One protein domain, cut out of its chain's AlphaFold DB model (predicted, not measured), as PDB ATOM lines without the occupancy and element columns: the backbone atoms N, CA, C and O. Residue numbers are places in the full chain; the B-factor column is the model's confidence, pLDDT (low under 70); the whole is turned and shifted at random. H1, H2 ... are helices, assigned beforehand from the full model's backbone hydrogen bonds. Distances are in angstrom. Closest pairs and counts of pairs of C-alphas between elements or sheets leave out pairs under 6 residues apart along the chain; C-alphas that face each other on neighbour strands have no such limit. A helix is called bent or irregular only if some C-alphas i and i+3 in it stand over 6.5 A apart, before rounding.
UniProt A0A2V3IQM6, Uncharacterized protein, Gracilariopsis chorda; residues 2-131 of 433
ATOM      1  N   ALA A   2      72.224 133.984 156.684       62.44
ATOM      2  CA  ALA A   2      73.235 133.788 157.736       62.44
ATOM      3  C   ALA A   2      73.979 132.433 157.661       62.44
ATOM      4  O   ALA A   2      75.207 132.402 157.777       62.44
ATOM      5  N   ASP A   3      73.277 131.340 157.346       61.81
ATOM      6  CA  ASP A   3      73.878 129.994 157.251       61.81
ATOM      7  C   ASP A   3      74.903 129.869 156.120       61.81
ATOM      8  O   ASP A   3      75.889 129.135 156.220       61.81
ATOM      9  N   PHE A   4      74.726 130.647 155.050       67.06
ATOM     10  CA  PHE A   4      75.650 130.670 153.918       67.06
ATOM     11  C   PHE A   4      76.975 131.356 154.288       67.06
ATOM     12  O   PHE A   4      78.052 130.896 153.905       67.06
ATOM     13  N   VAL A   5      76.913 132.423 155.090       66.81
ATOM     14  CA  VAL A   5      78.095 133.140 155.598       66.81
ATOM     15  C   VAL A   5      78.835 132.296 156.639       66.81
ATOM     16  O   VAL A   5      80.066 132.238 156.614       66.81
ATOM     17  N   HIS A   6      78.110 131.588 157.509       66.75
ATOM     18  CA  HIS A   6      78.703 130.647 158.464       66.75
ATOM     19  C   HIS A   6      79.388 129.462 157.773       66.75
ATOM     20  O   HIS A   6      80.536 129.147 158.095       66.75
ATOM     21  N   ASN A   7      78.756 128.865 156.758       66.62
ATOM     22  CA  ASN A   7      79.372 127.786 155.983       66.62
ATOM     23  C   ASN A   7      80.592 128.252 155.178       66.62
ATOM     24  O   ASN A   7      81.585 127.529 155.091       66.62
ATOM     25  N   ARG A   8      80.574 129.476 154.638       75.62
ATOM     26  CA  ARG A   8      81.734 130.046 153.938       75.62
ATOM     27  C   ARG A   8      82.915 130.288 154.883       75.62
ATOM     28  O   ARG A   8      84.034 129.913 154.541       75.62
ATOM     29  N   LYS A   9      82.672 130.835 156.081       71.31
ATOM     30  CA  LYS A   9      83.711 131.038 157.108       71.31
ATOM     31  C   LYS A   9      84.297 129.713 157.610       71.31
ATOM     32  O   LYS A   9      85.516 129.600 157.698       71.31
ATOM     33  N   ARG A  10      83.467 128.686 157.849       70.12
ATOM     34  CA  ARG A  10      83.941 127.338 158.228       70.12
ATOM     35  C   ARG A  10      84.803 126.688 157.145       70.12
ATOM     36  O   ARG A  10      85.829 126.094 157.454       70.12
ATOM     37  N   ARG A  11      84.427 126.820 155.869       73.19
ATOM     38  CA  ARG A  11      85.233 126.293 154.751       73.19
ATOM     39  C   ARG A  11      86.578 127.008 154.622       73.19
ATOM     40  O   ARG A  11      87.583 126.357 154.360       73.19
ATOM     41  N   GLN A  12      86.614 128.321 154.848       76.31
ATOM     42  CA  GLN A  12      87.860 129.094 154.848       76.31
ATOM     43  C   GLN A  12      88.765 128.739 156.033       76.31
ATOM     44  O   GLN A  12      89.967 128.571 155.833       76.31
ATOM     45  N   SER A  13      88.213 128.558 157.239       75.31
ATOM     46  CA  SER A  13      89.013 128.127 158.393       75.31
ATOM     47  C   SER A  13      89.549 126.707 158.204       75.31
ATOM     48  O   SER A  13      90.723 126.470 158.460       75.31
ATOM     49  N   ALA A  14      88.737 125.784 157.676       74.25
ATOM     50  CA  ALA A  14      89.168 124.420 157.375       74.25
ATOM     51  C   ALA A  14      90.287 124.383 156.318       74.25
ATOM     52  O   ALA A  14      91.273 123.671 156.493       74.25
ATOM     53  N   ALA A  15      90.181 125.187 155.253       76.06
ATOM     54  CA  ALA A  15      91.230 125.301 154.240       76.06
ATOM     55  C   ALA A  15      92.541 125.868 154.820       76.06
ATOM     56  O   ALA A  15      93.617 125.353 154.517       76.06
ATOM     57  N   ALA A  16      92.459 126.876 155.694       73.75
ATOM     58  CA  ALA A  16      93.626 127.429 156.380       73.75
ATOM     59  C   ALA A  16      94.287 126.401 157.318       73.75
ATOM     60  O   ALA A  16      95.509 126.256 157.311       73.75
ATOM     61  N   SER A  17      93.494 125.635 158.076       72.50
ATOM     62  CA  SER A  17      94.000 124.557 158.935       72.50
ATOM     63  C   SER A  17      94.676 123.441 158.133       72.50
ATOM     64  O   SER A  17      95.740 122.971 158.530       72.50
ATOM     65  N   LEU A  18      94.115 123.051 156.984       70.19
ATOM     66  CA  LEU A  18      94.730 122.062 156.090       70.19
ATOM     67  C   LEU A  18      96.049 122.561 155.492       70.19
ATOM     68  O   LEU A  18      97.005 121.796 155.409       70.19
ATOM     69  N   HIS A  19      96.129 123.842 155.126       72.88
ATOM     70  CA  HIS A  19      97.367 124.445 154.638       72.88
ATOM     71  C   HIS A  19      98.463 124.452 155.716       72.88
ATOM     72  O   HIS A  19      99.599 124.068 155.448       72.88
ATOM     73  N   MET A  20      98.120 124.821 156.955       72.75
ATOM     74  CA  MET A  20      99.054 124.755 158.087       72.75
ATOM     75  C   MET A  20      99.522 123.321 158.366       72.75
ATOM     76  O   MET A  20     100.708 123.097 158.619       72.75
ATOM     77  N   LEU A  21      98.619 122.340 158.262       69.31
ATOM     78  CA  LEU A  21      98.961 120.927 158.419       69.31
ATOM     79  C   LEU A  21      99.917 120.453 157.314       69.31
ATOM     80  O   LEU A  21     100.925 119.821 157.625       69.31
ATOM     81  N   ALA A  22      99.652 120.800 156.052       68.62
ATOM     82  CA  ALA A  22     100.516 120.458 154.923       68.62
ATOM     83  C   ALA A  22     101.931 121.036 155.090       68.62
ATOM     84  O   ALA A  22     102.905 120.288 155.033       68.62
ATOM     85  N   MET A  23     102.042 122.326 155.430       73.19
ATOM     86  CA  MET A  23     103.331 122.985 155.689       73.19
ATOM     87  C   MET A  23     104.106 122.318 156.837       73.19
ATOM     88  O   MET A  23     105.321 122.137 156.756       73.19
ATOM     89  N   SER A  24     103.408 121.896 157.899       74.69
ATOM     90  CA  SER A  24     104.035 121.158 159.004       74.69
ATOM     91  C   SER A  24     104.513 119.760 158.588       74.69
ATOM     92  O   SER A  24     105.556 119.298 159.056       74.69
ATOM     93  N   GLY A  25     103.784 119.099 157.682       78.44
ATOM     94  CA  GLY A  25     104.156 117.809 157.105       78.44
ATOM     95  C   GLY A  25     105.414 117.907 156.246       78.44
ATOM     96  O   GLY A  25     106.344 117.121 156.439       78.44
ATOM     97  N   ASP A  26     105.479 118.913 155.374       84.25
ATOM     98  CA  ASP A  26     106.638 119.175 154.515       84.25
ATOM     99  C   ASP A  26     107.891 119.487 155.342       84.25
ATOM    100  O   ASP A  26     108.962 118.922 155.102       84.25
ATOM    101  N   TYR A  27     107.745 120.306 156.390       84.56
ATOM    102  CA  TYR A  27     108.836 120.598 157.317       84.56
ATOM    103  C   TYR A  27     109.334 119.342 158.050       84.56
ATOM    104  O   TYR A  27     110.538 119.091 158.122       84.56
ATOM    105  N   ASN A  28     108.425 118.505 158.559       85.69
ATOM    106  CA  ASN A  28     108.797 117.266 159.248       85.69
ATOM    107  C   ASN A  28     109.520 116.283 158.311       85.69
ATOM    108  O   ASN A  28     110.491 115.642 158.722       85.69
ATOM    109  N   ALA A  29     109.085 116.182 157.052       83.94
ATOM    110  CA  ALA A  29     109.748 115.362 156.042       83.94
ATOM    111  C   ALA A  29     111.161 115.881 155.725       83.94
ATOM    112  O   ALA A  29     112.111 115.095 155.670       83.94
ATOM    113  N   GLN A  30     111.322 117.201 155.582       86.25
ATOM    114  CA  GLN A  30     112.625 117.837 155.385       86.25
ATOM    115  C   GLN A  30     113.561 117.598 156.577       86.25
ATOM    116  O   GLN A  30     114.734 117.270 156.391       86.25
ATOM    117  N   LEU A  31     113.044 117.695 157.802       86.75
ATOM    118  CA  LEU A  31     113.809 117.460 159.022       86.75
ATOM    119  C   LEU A  31     114.292 116.007 159.119       86.75
ATOM    120  O   LEU A  31     115.468 115.767 159.386       86.75
ATOM    121  N   GLN A  32     113.428 115.029 158.823       87.62
ATOM    122  CA  GLN A  32     113.832 113.619 158.777       87.62
ATOM    123  C   GLN A  32     114.868 113.342 157.684       87.62
ATOM    124  O   GLN A  32     115.820 112.595 157.918       87.62
ATOM    125  N   PHE A  33     114.712 113.955 156.507       89.75
ATOM    126  CA  PHE A  33     115.695 113.855 155.432       89.75
ATOM    127  C   PHE A  33     117.064 114.382 155.883       89.75
ATOM    128  O   PHE A  33     118.073 113.699 155.709       89.75
ATOM    129  N   ASN A  34     117.094 115.543 156.539       87.81
ATOM    130  CA  ASN A  34     118.325 116.147 157.040       87.81
ATOM    131  C   ASN A  34     118.983 115.293 158.136       87.81
ATOM    132  O   ASN A  34     120.199 115.115 158.130       87.81
ATOM    133  N   VAL A  35     118.197 114.689 159.034       88.25
ATOM    134  CA  VAL A  35     118.709 113.739 160.040       88.25
ATOM    135  C   VAL A  35     119.299 112.491 159.377       88.25
ATOM    136  O   VAL A  35     120.361 112.018 159.786       88.25
ATOM    137  N   ALA A  36     118.658 111.956 158.335       87.75
ATOM    138  CA  ALA A  36     119.197 110.831 157.575       87.75
ATOM    139  C   ALA A  36     120.504 111.199 156.850       87.75
ATOM    140  O   ALA A  36     121.448 110.406 156.842       87.75
ATOM    141  N   GLU A  37     120.587 112.411 156.297       86.62
ATOM    142  CA  GLU A  37     121.805 112.937 155.677       86.62
ATOM    143  C   GLU A  37     122.933 113.097 156.712       86.62
ATOM    144  O   GLU A  37     124.043 112.625 156.471       86.62
ATOM    145  N   ALA A  38     122.643 113.616 157.910       84.81
ATOM    146  CA  ALA A  38     123.608 113.708 159.012       84.81
ATOM    147  C   ALA A  38     124.120 112.335 159.481       84.81
ATOM    148  O   ALA A  38     125.310 112.172 159.749       84.81
ATOM    149  N   ARG A  39     123.253 111.314 159.525       88.31
ATOM    150  CA  ARG A  39     123.678 109.929 159.806       88.31
ATOM    151  C   ARG A  39     124.592 109.383 158.714       88.31
ATOM    152  O   ARG A  39     125.572 108.713 159.027       88.31
ATOM    153  N   SER A  40     124.287 109.669 157.448       85.81
ATOM    154  CA  SER A  40     125.158 109.283 156.335       85.81
ATOM    155  C   SER A  40     126.519 109.961 156.440       85.81
ATOM    156  O   SER A  40     127.521 109.307 156.190       85.81
ATOM    157  N   ILE A  41     126.565 111.241 156.811       83.19
ATOM    158  CA  ILE A  41     127.819 111.968 157.016       83.19
ATOM    159  C   ILE A  41     128.640 111.298 158.116       83.19
ATOM    160  O   ILE A  41     129.778 110.928 157.860       83.19
ATOM    161  N   LEU A  42     128.047 111.071 159.293       84.62
ATOM    162  CA  LEU A  42     128.724 110.413 160.416       84.62
ATOM    163  C   LEU A  42     129.295 109.041 160.035       84.62
ATOM    164  O   LEU A  42     130.376 108.662 160.473       84.62
ATOM    165  N   TYR A  43     128.559 108.290 159.219       85.62
ATOM    166  CA  TYR A  43     128.990 106.985 158.741       85.62
ATOM    167  C   TYR A  43     130.165 107.059 157.759       85.62
ATOM    168  O   TYR A  43     131.068 106.227 157.802       85.62
ATOM    169  N   GLU A  44     130.159 108.041 156.857       80.62
ATOM    170  CA  GLU A  44     131.247 108.240 155.893       80.62
ATOM    171  C   GLU A  44     132.491 108.852 156.559       80.62
ATOM    172  O   GLU A  44     133.604 108.634 156.082       80.62
ATOM    173  N   THR A  45     132.318 109.569 157.675       74.12
ATOM    174  CA  THR A  45     133.411 110.107 158.494       74.12
ATOM    175  C   THR A  45     133.871 109.166 159.602       74.12
ATOM    176  O   THR A  45     134.667 109.566 160.442       74.12
ATOM    177  N   ASP A  46     133.412 107.918 159.639       80.88
ATOM    178  CA  ASP A  46     133.982 106.913 160.535       80.88
ATOM    179  C   ASP A  46     135.439 106.611 160.125       80.88
ATOM    180  O   ASP A  46     135.749 106.471 158.934       80.88
ATOM    181  N   ALA A  47     136.341 106.485 161.102       65.75
ATOM    182  CA  ALA A  47     137.779 106.286 160.895       65.75
ATOM    183  C   ALA A  47     138.077 105.079 159.985       65.75
ATOM    184  O   ALA A  47     139.005 105.098 159.181       65.75
ATOM    185  N   ARG A  48     137.220 104.051 160.023       69.94
ATOM    186  CA  ARG A  48     137.332 102.850 159.175       69.94
ATOM    187  C   ARG A  48     137.059 103.107 157.684       69.94
ATOM    188  O   ARG A  48     137.362 102.253 156.852       69.94
ATOM    189  N   ARG A  49     136.434 104.236 157.327       65.31
ATOM    190  CA  ARG A  49     135.948 104.553 155.966       65.31
ATOM    191  C   ARG A  49     136.577 105.796 155.353       65.31
ATOM    192  O   ARG A  49     136.594 105.904 154.124       65.31
ATOM    193  N   LEU A  50     137.161 106.657 156.184       60.69
ATOM    194  CA  LEU A  50     137.841 107.900 155.807       60.69
ATOM    195  C   LEU A  50     138.952 107.726 154.754       60.69
ATOM    196  O   LEU A  50     139.250 108.656 154.011       60.69
ATOM    197  N   ILE A  51     139.492 106.514 154.611       59.62
ATOM    198  CA  ILE A  51     140.502 106.152 153.602       59.62
ATOM    199  C   ILE A  51     139.974 106.354 152.160       59.62
ATOM    200  O   ILE A  51     140.743 106.513 151.210       59.62
ATOM    201  N   ARG A  52     138.649 106.388 151.949       67.19
ATOM    202  CA  ARG A  52     138.043 106.584 150.622       67.19
ATOM    203  C   ARG A  52     137.801 108.070 150.333       67.19
ATOM    204  O   ARG A  52     136.757 108.607 150.688       67.19
ATOM    205  N   LYS A  53     138.696 108.700 149.559       64.50
ATOM    206  CA  LYS A  53     138.620 110.117 149.118       64.50
ATOM    207  C   LYS A  53     137.221 110.570 148.642       64.50
ATOM    208  O   LYS A  53     136.767 111.651 149.001       64.50
ATOM    209  N   ASN A  54     136.501 109.716 147.907       70.00
ATOM    210  CA  ASN A  54     135.156 110.021 147.393       70.00
ATOM    211  C   ASN A  54     134.062 110.058 148.477       70.00
ATOM    212  O   ASN A  54     133.076 110.778 148.326       70.00
ATOM    213  N   ALA A  55     134.201 109.264 149.543       67.62
ATOM    214  CA  ALA A  55     133.252 109.248 150.658       67.62
ATOM    215  C   ALA A  55     133.329 110.563 151.442       67.62
ATOM    216  O   ALA A  55     132.305 111.163 151.767       67.62
ATOM    217  N   PHE A  56     134.552 111.057 151.641       68.44
ATOM    218  CA  PHE A  56     134.809 112.301 152.351       68.44
ATOM    219  C   PHE A  56     134.305 113.532 151.590       68.44
ATOM    220  O   PHE A  56     133.647 114.392 152.168       68.44
ATOM    221  N   GLU A  57     134.553 113.615 150.279       71.00
ATOM    222  CA  GLU A  57     134.067 114.731 149.456       71.00
ATOM    223  C   GLU A  57     132.532 114.810 149.448       71.00
ATOM    224  O   GLU A  57     131.945 115.889 149.568       71.00
ATOM    225  N   LYS A  58     131.867 113.652 149.378       74.62
ATOM    226  CA  LYS A  58     130.410 113.564 149.490       74.62
ATOM    227  C   LYS A  58     129.926 114.030 150.864       74.62
ATOM    228  O   LYS A  58     128.972 114.803 150.928       74.62
ATOM    229  N   ALA A  59     130.593 113.601 151.936       73.50
ATOM    230  CA  ALA A  59     130.267 114.022 153.291       73.50
ATOM    231  C   ALA A  59     130.430 115.544 153.457       73.50
ATOM    232  O   ALA A  59     129.510 116.194 153.936       73.50
ATOM    233  N   ALA A  60     131.523 116.134 152.962       72.06
ATOM    234  CA  ALA A  60     131.764 117.578 153.020       72.06
ATOM    235  C   ALA A  60     130.686 118.399 152.290       72.06
ATOM    236  O   ALA A  60     130.185 119.389 152.829       72.06
ATOM    237  N   ASN A  61     130.280 117.970 151.091       76.38
ATOM    238  CA  ASN A  61     129.225 118.648 150.335       76.38
ATOM    239  C   ASN A  61     127.863 118.577 151.047       76.38
ATOM    240  O   ASN A  61     127.151 119.582 151.118       76.38
ATOM    241  N   SER A  62     127.518 117.414 151.609       78.81
ATOM    242  CA  SER A  62     126.295 117.238 152.400       78.81
ATOM    243  C   SER A  62     126.317 118.072 153.687       78.81
ATOM    244  O   SER A  62     125.323 118.715 154.018       78.81
ATOM    245  N   THR A  63     127.458 118.152 154.372       77.50
ATOM    246  CA  THR A  63     127.627 118.964 155.584       77.50
ATOM    247  C   THR A  63     127.391 120.452 155.310       77.50
ATOM    248  O   THR A  63     126.627 121.092 156.031       77.50
ATOM    249  N   ARG A  64     127.956 121.004 154.224       75.38
ATOM    250  CA  ARG A  64     127.746 122.413 153.837       75.38
ATOM    251  C   ARG A  64     126.267 122.730 153.593       75.38
ATOM    252  O   ARG A  64     125.779 123.769 154.031       75.38
ATOM    253  N   ARG A  65     125.545 121.826 152.922       78.44
ATOM    254  CA  ARG A  65     124.101 121.971 152.683       78.44
ATOM    255  C   ARG A  65     123.304 121.948 153.990       78.44
ATOM    256  O   ARG A  65     122.357 122.717 154.133       78.44
ATOM    257  N   LEU A  66     123.672 121.078 154.929       80.56
ATOM    258  CA  LEU A  66     122.984 120.968 156.215       80.56
ATOM    259  C   LEU A  66     123.213 122.184 157.110       80.56
ATOM    260  O   LEU A  66     122.252 122.639 157.724       80.56
ATOM    261  N   PHE A  67     124.430 122.735 157.154       75.25
ATOM    262  CA  PHE A  67     124.720 123.934 157.946       75.25
ATOM    263  C   PHE A  67     123.883 125.135 157.510       75.25
ATOM    264  O   PHE A  67     123.246 125.753 158.359       75.25
ATOM    265  N   GLY A  68     123.781 125.396 156.201       72.75
ATOM    266  CA  GLY A  68     122.952 126.497 155.689       72.75
ATOM    267  C   GLY A  68     121.463 126.364 156.033       72.75
ATOM    268  O   GLY A  68     120.772 127.364 156.187       72.75
ATOM    269  N   ASN A  69     120.969 125.136 156.213       77.44
ATOM    270  CA  ASN A  69     119.573 124.882 156.575       77.44
ATOM    271  C   ASN A  69     119.342 124.818 158.095       77.44
ATOM    272  O   ASN A  69     118.194 124.819 158.540       77.44
ATOM    273  N   MET A  70     120.399 124.698 158.903       78.62
ATOM    274  CA  MET A  70     120.281 124.387 160.328       78.62
ATOM    275  C   MET A  70     119.727 125.555 161.136       78.62
ATOM    276  O   MET A  70     118.825 125.344 161.945       78.62
ATOM    277  N   GLU A  71     120.208 126.772 160.881       77.19
ATOM    278  CA  GLU A  71     119.716 127.984 161.545       77.19
ATOM    279  C   GLU A  71     118.225 128.197 161.263       77.19
ATOM    280  O   GLU A  71     117.431 128.422 162.179       77.19
ATOM    281  N   GLN A  72     117.817 128.014 160.004       79.31
ATOM    282  CA  GLN A  72     116.417 128.119 159.603       79.31
ATOM    283  C   GLN A  72     115.545 127.055 160.288       79.31
ATOM    284  O   GLN A  72     114.450 127.370 160.757       79.31
ATOM    285  N   MET A  73     116.013 125.805 160.384       81.69
ATOM    286  CA  MET A  73     115.294 124.739 161.096       81.69
ATOM    287  C   MET A  73     115.202 125.011 162.599       81.69
ATOM    288  O   MET A  73     114.160 124.787 163.208       81.69
ATOM    289  N   GLN A  74     116.265 125.529 163.212       85.12
ATOM    290  CA  GLN A  74     116.259 125.866 164.631       85.12
ATOM    291  C   GLN A  74     115.250 126.982 164.933       85.12
ATOM    292  O   GLN A  74     114.498 126.870 165.900       85.12
ATOM    293  N   ALA A  75     115.167 128.000 164.071       81.50
ATOM    294  CA  ALA A  75     114.177 129.072 164.183       81.50
ATOM    295  C   ALA A  75     112.736 128.599 163.903       81.50
ATOM    296  O   ALA A  75     111.788 129.118 164.489       81.50
ATOM    297  N   SER A  76     112.563 127.605 163.025       84.06
ATOM    298  CA  SER A  76     111.244 127.121 162.585       84.06
ATOM    299  C   SER A  76     110.686 125.968 163.431       84.06
ATOM    300  O   SER A  76     109.536 125.572 163.243       84.06
ATOM    301  N   ALA A  77     111.468 125.404 164.358       86.25
ATOM    302  CA  ALA A  77     111.052 124.283 165.198       86.25
ATOM    303  C   ALA A  77     110.039 124.718 166.274       86.25
ATOM    304  O   ALA A  77     110.395 125.301 167.301       86.25
ATOM    305  N   GLN A  78     108.767 124.372 166.072       86.81
ATOM    306  CA  GLN A  78     107.675 124.728 166.980       86.81
ATOM    307  C   GLN A  78     107.371 123.613 167.986       86.81
ATOM    308  O   GLN A  78     107.138 123.889 169.164       86.81
ATOM    309  N   THR A  79     107.410 122.347 167.556       88.88
ATOM    310  CA  THR A  79     107.027 121.211 168.410       88.88
ATOM    311  C   THR A  79     108.212 120.647 169.208       88.88
ATOM    312  O   THR A  79     109.358 120.727 168.752       88.88
ATOM    313  N   PRO A  80     107.979 120.020 170.382       89.06
ATOM    314  CA  PRO A  80     109.042 119.367 171.156       89.06
ATOM    315  C   PRO A  80     109.801 118.309 170.348       89.06
ATOM    316  O   PRO A  80     111.028 118.253 170.388       89.06
ATOM    317  N   TRP A  81     109.078 117.524 169.543       91.00
ATOM    318  CA  TRP A  81     109.674 116.526 168.657       91.00
ATOM    319  C   TRP A  81     110.586 117.167 167.599       91.00
ATOM    320  O   TRP A  81     111.705 116.701 167.399       91.00
ATOM    321  N   GLN A  82     110.168 118.271 166.965       89.44
ATOM    322  CA  GLN A  82     111.008 118.991 165.997       89.44
ATOM    323  C   GLN A  82     112.291 119.512 166.652       89.44
ATOM    324  O   GLN A  82     113.377 119.329 166.106       89.44
ATOM    325  N   LYS A  83     112.187 120.098 167.851       88.31
ATOM    326  CA  LYS A  83     113.351 120.564 168.619       88.31
ATOM    327  C   LYS A  83     114.303 119.412 168.952       88.31
ATOM    328  O   LYS A  83     115.513 119.556 168.793       88.31
ATOM    329  N   GLN A  84     113.770 118.250 169.331       90.62
ATOM    330  CA  GLN A  84     114.568 117.049 169.582       90.62
ATOM    331  C   GLN A  84     115.297 116.560 168.320       90.62
ATOM    332  O   GLN A  84     116.462 116.177 168.401       90.62
ATOM    333  N   GLN A  85     114.649 116.594 167.152       88.50
ATOM    334  CA  GLN A  85     115.286 116.214 165.887       88.50
ATOM    335  C   GLN A  85     116.379 117.205 165.463       88.50
ATOM    336  O   GLN A  85     117.436 116.774 165.006       88.50
ATOM    337  N   VAL A  86     116.175 118.511 165.659       87.88
ATOM    338  CA  VAL A  86     117.220 119.526 165.423       87.88
ATOM    339  C   VAL A  86     118.407 119.310 166.369       87.88
ATOM    340  O   VAL A  86     119.554 119.305 165.924       87.88
ATOM    341  N   ALA A  87     118.157 119.031 167.650       85.12
ATOM    342  CA  ALA A  87     119.218 118.708 168.605       85.12
ATOM    343  C   ALA A  87     119.964 117.412 168.229       85.12
ATOM    344  O   ALA A  87     121.187 117.330 168.349       85.12
ATOM    345  N   LEU A  88     119.251 116.390 167.742       87.38
ATOM    346  CA  LEU A  88     119.859 115.160 167.236       87.38
ATOM    347  C   LEU A  88     120.745 115.437 166.015       87.38
ATOM    348  O   LEU A  88     121.864 114.932 165.952       87.38
ATOM    349  N   LEU A  89     120.269 116.249 165.068       87.19
ATOM    350  CA  LEU A  89     121.036 116.680 163.898       87.19
ATOM    351  C   LEU A  89     122.355 117.347 164.322       87.19
ATOM    352  O   LEU A  89     123.417 116.962 163.832       87.19
ATOM    353  N   GLN A  90     122.297 118.287 165.270       85.38
ATOM    354  CA  GLN A  90     123.473 118.971 165.817       85.38
ATOM    355  C   GLN A  90     124.465 117.987 166.447       85.38
ATOM    356  O   GLN A  90     125.653 118.029 166.131       85.38
ATOM    357  N   LYS A  91     123.986 117.048 167.276       86.38
ATOM    358  CA  LYS A  91     124.834 116.014 167.897       86.38
ATOM    359  C   LYS A  91     125.520 115.119 166.866       86.38
ATOM    360  O   LYS A  91     126.698 114.808 167.010       86.38
ATOM    361  N   LEU A  92     124.798 114.703 165.824       85.62
ATOM    362  CA  LEU A  92     125.355 113.861 164.762       85.62
ATOM    363  C   LEU A  92     126.457 114.584 163.987       85.62
ATOM    364  O   LEU A  92     127.495 113.987 163.707       85.62
ATOM    365  N   LEU A  93     126.254 115.864 163.674       83.25
ATOM    366  CA  LEU A  93     127.246 116.673 162.969       83.25
ATOM    367  C   LEU A  93     128.454 117.004 163.851       83.25
ATOM    368  O   LEU A  93     129.581 116.943 163.363       83.25
ATOM    369  N   ALA A  94     128.247 117.270 165.145       80.75
ATOM    370  CA  ALA A  94     129.331 117.442 166.110       80.75
ATOM    371  C   ALA A  94     130.203 116.180 166.204       80.75
ATOM    372  O   ALA A  94     131.419 116.258 166.055       80.75
ATOM    373  N   LYS A  95     129.584 115.000 166.320       84.19
ATOM    374  CA  LYS A  95     130.316 113.727 166.341       84.19
ATOM    375  C   LYS A  95     131.023 113.433 165.018       84.19
ATOM    376  O   LYS A  95     132.154 112.957 165.002       84.19
ATOM    377  N   ALA A  96     130.379 113.733 163.889       80.31
ATOM    378  CA  ALA A  96     131.016 113.581 162.586       80.31
ATOM    379  C   ALA A  96     132.265 114.464 162.482       80.31
ATOM    380  O   ALA A  96     133.283 114.018 161.965       80.31
ATOM    381  N   ARG A  97     132.196 115.684 163.019       75.31
ATOM    382  CA  ARG A  97     133.316 116.615 163.114       75.31
ATOM    383  C   ARG A  97     134.432 116.102 164.030       75.31
ATOM    384  O   ARG A  97     135.593 116.213 163.652       75.31
ATOM    385  N   GLU A  98     134.106 115.529 165.183       78.19
ATOM    386  CA  GLU A  98     135.094 114.905 166.078       78.19
ATOM    387  C   GLU A  98     135.863 113.785 165.375       78.19
ATOM    388  O   GLU A  98     137.090 113.790 165.401       78.19
ATOM    389  N   ASN A  99     135.173 112.885 164.665       79.62
ATOM    390  CA  ASN A  99     135.840 111.810 163.922       79.62
ATOM    391  C   ASN A  99     136.806 112.353 162.858       79.62
ATOM    392  O   ASN A  99     137.893 111.819 162.642       79.62
ATOM    393  N   VAL A 100     136.398 113.431 162.186       72.75
ATOM    394  CA  VAL A 100     137.193 114.099 161.155       72.75
ATOM    395  C   VAL A 100     138.440 114.764 161.757       72.75
ATOM    396  O   VAL A 100     139.517 114.667 161.176       72.75
ATOM    397  N   LEU A 101     138.316 115.390 162.932       71.94
ATOM    398  CA  LEU A 101     139.442 115.973 163.668       71.94
ATOM    399  C   LEU A 101     140.395 114.903 164.217       71.94
ATOM    400  O   LEU A 101     141.605 115.065 164.104       71.94
ATOM    401  N   ALA A 102     139.867 113.797 164.745       71.75
ATOM    402  CA  ALA A 102     140.675 112.674 165.220       71.75
ATOM    403  C   ALA A 102     141.504 112.044 164.089       71.75
ATOM    404  O   ALA A 102     142.642 111.650 164.289       71.75
ATOM    405  N   HIS A 103     140.988 112.011 162.859       68.75
ATOM    406  CA  HIS A 103     141.767 111.503 161.730       68.75
ATOM    407  C   HIS A 103     142.903 112.456 161.301       68.75
ATOM    408  O   HIS A 103     143.868 112.028 160.665       68.75
ATOM    409  N   LEU A 104     142.816 113.752 161.622       62.75
ATOM    410  CA  LEU A 104     143.874 114.713 161.299       62.75
ATOM    411  C   LEU A 104     145.090 114.618 162.208       62.75
ATOM    412  O   LEU A 104     146.194 114.843 161.717       62.75
ATOM    413  N   SER A 105     144.911 114.299 163.495       60.75
ATOM    414  CA  SER A 105     146.064 114.067 164.376       60.75
ATOM    415  C   SER A 105     146.939 112.929 163.851       60.75
ATOM    416  O   SER A 105     148.152 112.953 164.032       60.75
ATOM    417  N   ASP A 106     146.323 111.995 163.123       60.16
ATOM    418  CA  ASP A 106     146.959 110.760 162.682       60.16
ATOM    419  C   ASP A 106     147.483 110.832 161.236       60.16
ATOM    420  O   ASP A 106     148.313 110.015 160.837       60.16
ATOM    421  N   THR A 107     147.036 111.803 160.421       58.03
ATOM    422  CA  THR A 107     147.458 111.921 159.011       58.03
ATOM    423  C   THR A 107     147.875 113.338 158.617       58.03
ATOM    424  O   THR A 107     147.057 114.241 158.471       58.03
ATOM    425  N   SER A 108     149.161 113.508 158.297       56.75
ATOM    426  CA  SER A 108     149.797 114.747 157.805       56.75
ATOM    427  C   SER A 108     149.438 115.120 156.351       56.75
ATOM    428  O   SER A 108     150.222 115.750 155.641       56.75
ATOM    429  N   SER A 109     148.261 114.715 155.864       59.22
ATOM    430  CA  SER A 109     147.853 114.908 154.467       59.22
ATOM    431  C   SER A 109     147.185 116.273 154.260       59.22
ATOM    432  O   SER A 109     146.081 116.534 154.742       59.22
ATOM    433  N   GLN A 110     147.824 117.118 153.445       56.53
ATOM    434  CA  GLN A 110     147.323 118.419 152.974       56.53
ATOM    435  C   GLN A 110     145.918 118.321 152.340       56.53
ATOM    436  O   GLN A 110     145.074 119.198 152.510       56.53
ATOM    437  N   THR A 111     145.620 117.205 151.667       57.91
ATOM    438  CA  THR A 111     144.291 116.905 151.109       57.91
ATOM    439  C   THR A 111     143.209 116.787 152.178       57.91
ATOM    440  O   THR A 111     142.075 117.207 151.949       57.91
ATOM    441  N   THR A 112     143.548 116.223 153.337       59.62
ATOM    442  CA  THR A 112     142.613 116.043 154.453       59.62
ATOM    443  C   THR A 112     142.276 117.401 155.063       59.62
ATOM    444  O   THR A 112     141.113 117.665 155.343       59.62
ATOM    445  N   PHE A 113     143.261 118.298 155.150       56.09
ATOM    446  CA  PHE A 113     143.122 119.662 155.662       56.09
ATOM    447  C   PHE A 113     142.230 120.565 154.786       56.09
ATOM    448  O   PHE A 113     141.315 121.213 155.293       56.09
ATOM    449  N   ILE A 114     142.415 120.549 153.459       57.66
ATOM    450  CA  ILE A 114     141.585 121.316 152.502       57.66
ATOM    451  C   ILE A 114     140.131 120.823 152.484       57.66
ATOM    452  O   ILE A 114     139.188 121.584 152.266       57.66
ATOM    453  N   LEU A 115     139.919 119.524 152.678       57.62
ATOM    454  CA  LEU A 115     138.569 118.978 152.762       57.62
ATOM    455  C   LEU A 115     137.936 119.255 154.139       57.62
ATOM    456  O   LEU A 115     136.715 119.373 154.233       57.62
ATOM    457  N   LEU A 116     138.752 119.432 155.180       61.50
ATOM    458  CA  LEU A 116     138.334 119.815 156.526       61.50
ATOM    459  C   LEU A 116     137.823 121.247 156.618       61.50
ATOM    460  O   LEU A 116     136.800 121.478 157.250       61.50
ATOM    461  N   SER A 117     138.512 122.201 155.988       60.19
ATOM    462  CA  SER A 117     138.067 123.601 155.942       60.19
ATOM    463  C   SER A 117     136.681 123.692 155.297       60.19
ATOM    464  O   SER A 117     135.774 124.343 155.818       60.19
ATOM    465  N   LYS A 118     136.449 122.885 154.252       58.69
ATOM    466  CA  LYS A 118     135.125 122.701 153.639       58.69
ATOM    467  C   LYS A 118     134.100 122.054 154.578       58.69
ATOM    468  O   LYS A 118     132.931 122.421 154.514       58.69
ATOM    469  N   PHE A 119     134.515 121.110 155.426       59.28
ATOM    470  CA  PHE A 119     133.639 120.395 156.363       59.28
ATOM    471  C   PHE A 119     133.271 121.230 157.601       59.28
ATOM    472  O   PHE A 119     132.146 121.159 158.084       59.28
ATOM    473  N   LEU A 120     134.211 122.031 158.104       59.88
ATOM    474  CA  LEU A 120     134.051 122.893 159.276       59.88
ATOM    475  C   LEU A 120     133.428 124.256 158.950       59.88
ATOM    476  O   LEU A 120     133.126 125.010 159.869       59.88
ATOM    477  N   GLY A 121     133.275 124.593 157.665       52.59
ATOM    478  CA  GLY A 121     132.844 125.928 157.245       52.59
ATOM    479  C   GLY A 121     133.868 127.025 157.556       52.59
ATOM    480  O   GLY A 121     133.525 128.200 157.517       52.59
ATOM    481  N   VAL A 122     135.115 126.654 157.862       52.38
ATOM    482  CA  VAL A 122     136.203 127.593 158.150       52.38
ATOM    483  C   VAL A 122     136.850 127.986 156.822       52.38
ATOM    484  O   VAL A 122     137.138 127.119 155.994       52.38
ATOM    485  N   SER A 123     137.039 129.292 156.600       39.72
ATOM    486  CA  SER A 123     137.666 129.834 155.386       39.72
ATOM    487  C   SER A 123     139.021 129.148 155.122       39.72
ATOM    488  O   SER A 123     139.768 128.890 156.071       39.72
ATOM    489  N   PRO A 124     139.377 128.848 153.858       44.19
ATOM    490  CA  PRO A 124     140.670 128.267 153.486       44.19
ATOM    491  C   PRO A 124     141.882 129.178 153.763       44.19
ATOM    492  O   PRO A 124     142.986 128.851 153.356       44.19
ATOM    493  N   GLU A 125     141.743 130.283 154.496       38.62
ATOM    494  CA  GLU A 125     142.862 131.123 154.961       38.62
ATOM    495  C   GLU A 125     143.878 130.361 155.836       38.62
ATOM    496  O   GLU A 125     145.047 130.728 155.912       38.62
ATOM    497  N   LEU A 126     143.480 129.221 156.402       42.22
ATOM    498  CA  LEU A 126     144.365 128.256 157.061       42.22
ATOM    499  C   LEU A 126     145.363 127.557 156.111       42.22
ATOM    500  O   LEU A 126     146.337 126.968 156.576       42.22
ATOM    501  N   GLU A 127     145.166 127.639 154.792       41.41
ATOM    502  CA  GLU A 127     146.117 127.171 153.772       41.41
ATOM    503  C   GLU A 127     147.442 127.964 153.824       41.41
ATOM    504  O   GLU A 127     148.481 127.469 153.389       41.41
ATOM    505  N   GLN A 128     147.445 129.151 154.451       39.88
ATOM    506  CA  GLN A 128     148.646 129.969 154.660       39.88
ATOM    507  C   GLN A 128     149.519 129.511 155.842       39.88
ATOM    508  O   GLN A 128     150.710 129.814 155.860       39.88
ATOM    509  N   VAL A 129     148.982 128.734 156.792       43.38
ATOM    510  CA  VAL A 129     149.746 128.222 157.953       43.38
ATOM    511  C   VAL A 129     150.668 127.058 157.558       43.38
ATOM    512  O   VAL A 129     151.592 126.715 158.288       43.38
ATOM    513  N   HIS A 130     150.470 126.477 156.371       38.28
ATOM    514  CA  HIS A 130     151.215 125.317 155.888       38.28
ATOM    515  C   HIS A 130     152.205 125.660 154.757       38.28
ATOM    516  O   HIS A 130     152.409 124.856 153.847       38.28
ATOM    517  N   ARG A 131     152.865 126.830 154.803       40.97
ATOM    518  CA  ARG A 131     154.158 126.961 154.105       40.97
ATOM    519  C   ARG A 131     155.195 126.087 154.829       40.97
ATOM    520  O   ARG A 131     155.174 126.029 156.057       40.97
TER     521      ARG A 131
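AT A GLANCE: This is residues 2 to 131 of the 433 residues of an uncharacterized protein of Gracilariopsis chorda (UniProt A0A2V3IQM6). A lopsided bundle of four helices, H1 to H4, lies along one long axis, and the first half of the very long H1, residues 2 to 23, sticks out of it as a free arm that makes much of the length. H2, H3 and the later part of H1 pack in the body, the shorter H4 packs on H2 and H3, and the small H5 packs on H4 near the end of the printed part. The printed part has 130 residues with five named helices, in the order H1, H2, H3, H4, H5, and no named strand; its class is all helix. It is only just extended, close to loose, with a radius of gyration of the C-alphas of 21.3 A, and spans 81 by 29 by 23 A.

IN THESE COORDINATES: Find C-alpha 2 at (73.235, 133.788, 157.736); from there H1, residues 2 to 44, runs 63.4 A to C-alpha 44 at (131.247, 108.240, 155.893). H2 takes residues 53 to 76 over 34.9 A; it is only just irregular, with C-alphas 68 and 71 6.9 A apart, and has a kink of 38 degrees near residue 69. H3, residues 80 to 106, covers 39.8 A. H4 is residues 110 to 120, 15.4 A, and H5 is residues 124 to 128, 8.2 A, ending at C-alpha 128 at (148.646, 129.969, 154.660).

HOW THE PARTS SIT: H1 to H4 form an up and down bundle, each helix running against the one before it in the chain. Look at residues 28 to 43 of H1, which touch H3; the closest C-alphas, of Leu 42 and Ala 96, are 4.5 A apart, at a shallow tilt of 18 degrees, the same way. With residues 31 to 44, H1 touches H2 in a helical hairpin, closest at the C-alphas of Ile 41 and Ala 59, 4.9 A; the shallow tilt of 32 degrees, opposite ways, is only just short of steep. Residues 56 to 64 of H2 touch H4, closest at the C-alphas of Ala 60 and Phe 119, 4.8 A. H5 touches H4 at the C-alphas of Ser 117 and Pro 124, 5.9 A, their closest, and is apart from H1, H2 and H3. In H1 each O i to N i+4 pair is within hydrogen-bond range; in H2 18 of 20 are, in H3 22 of 23, in H4 6 of 7 and in H5 0 of 1, where 2 of 2 O i to N i+3 pairs are.

THE WHOLE: The C-alphas of Ala 2 and Arg 131, the two farthest apart, are 81.3 A apart. Without residues 2 to 23 the body spans 50 by 29 by 19 A. The printed part has no cut and no long link. Mean pLDDT of the printed part is 72.6; look for values under 70 at, among others, residues 103 to 131.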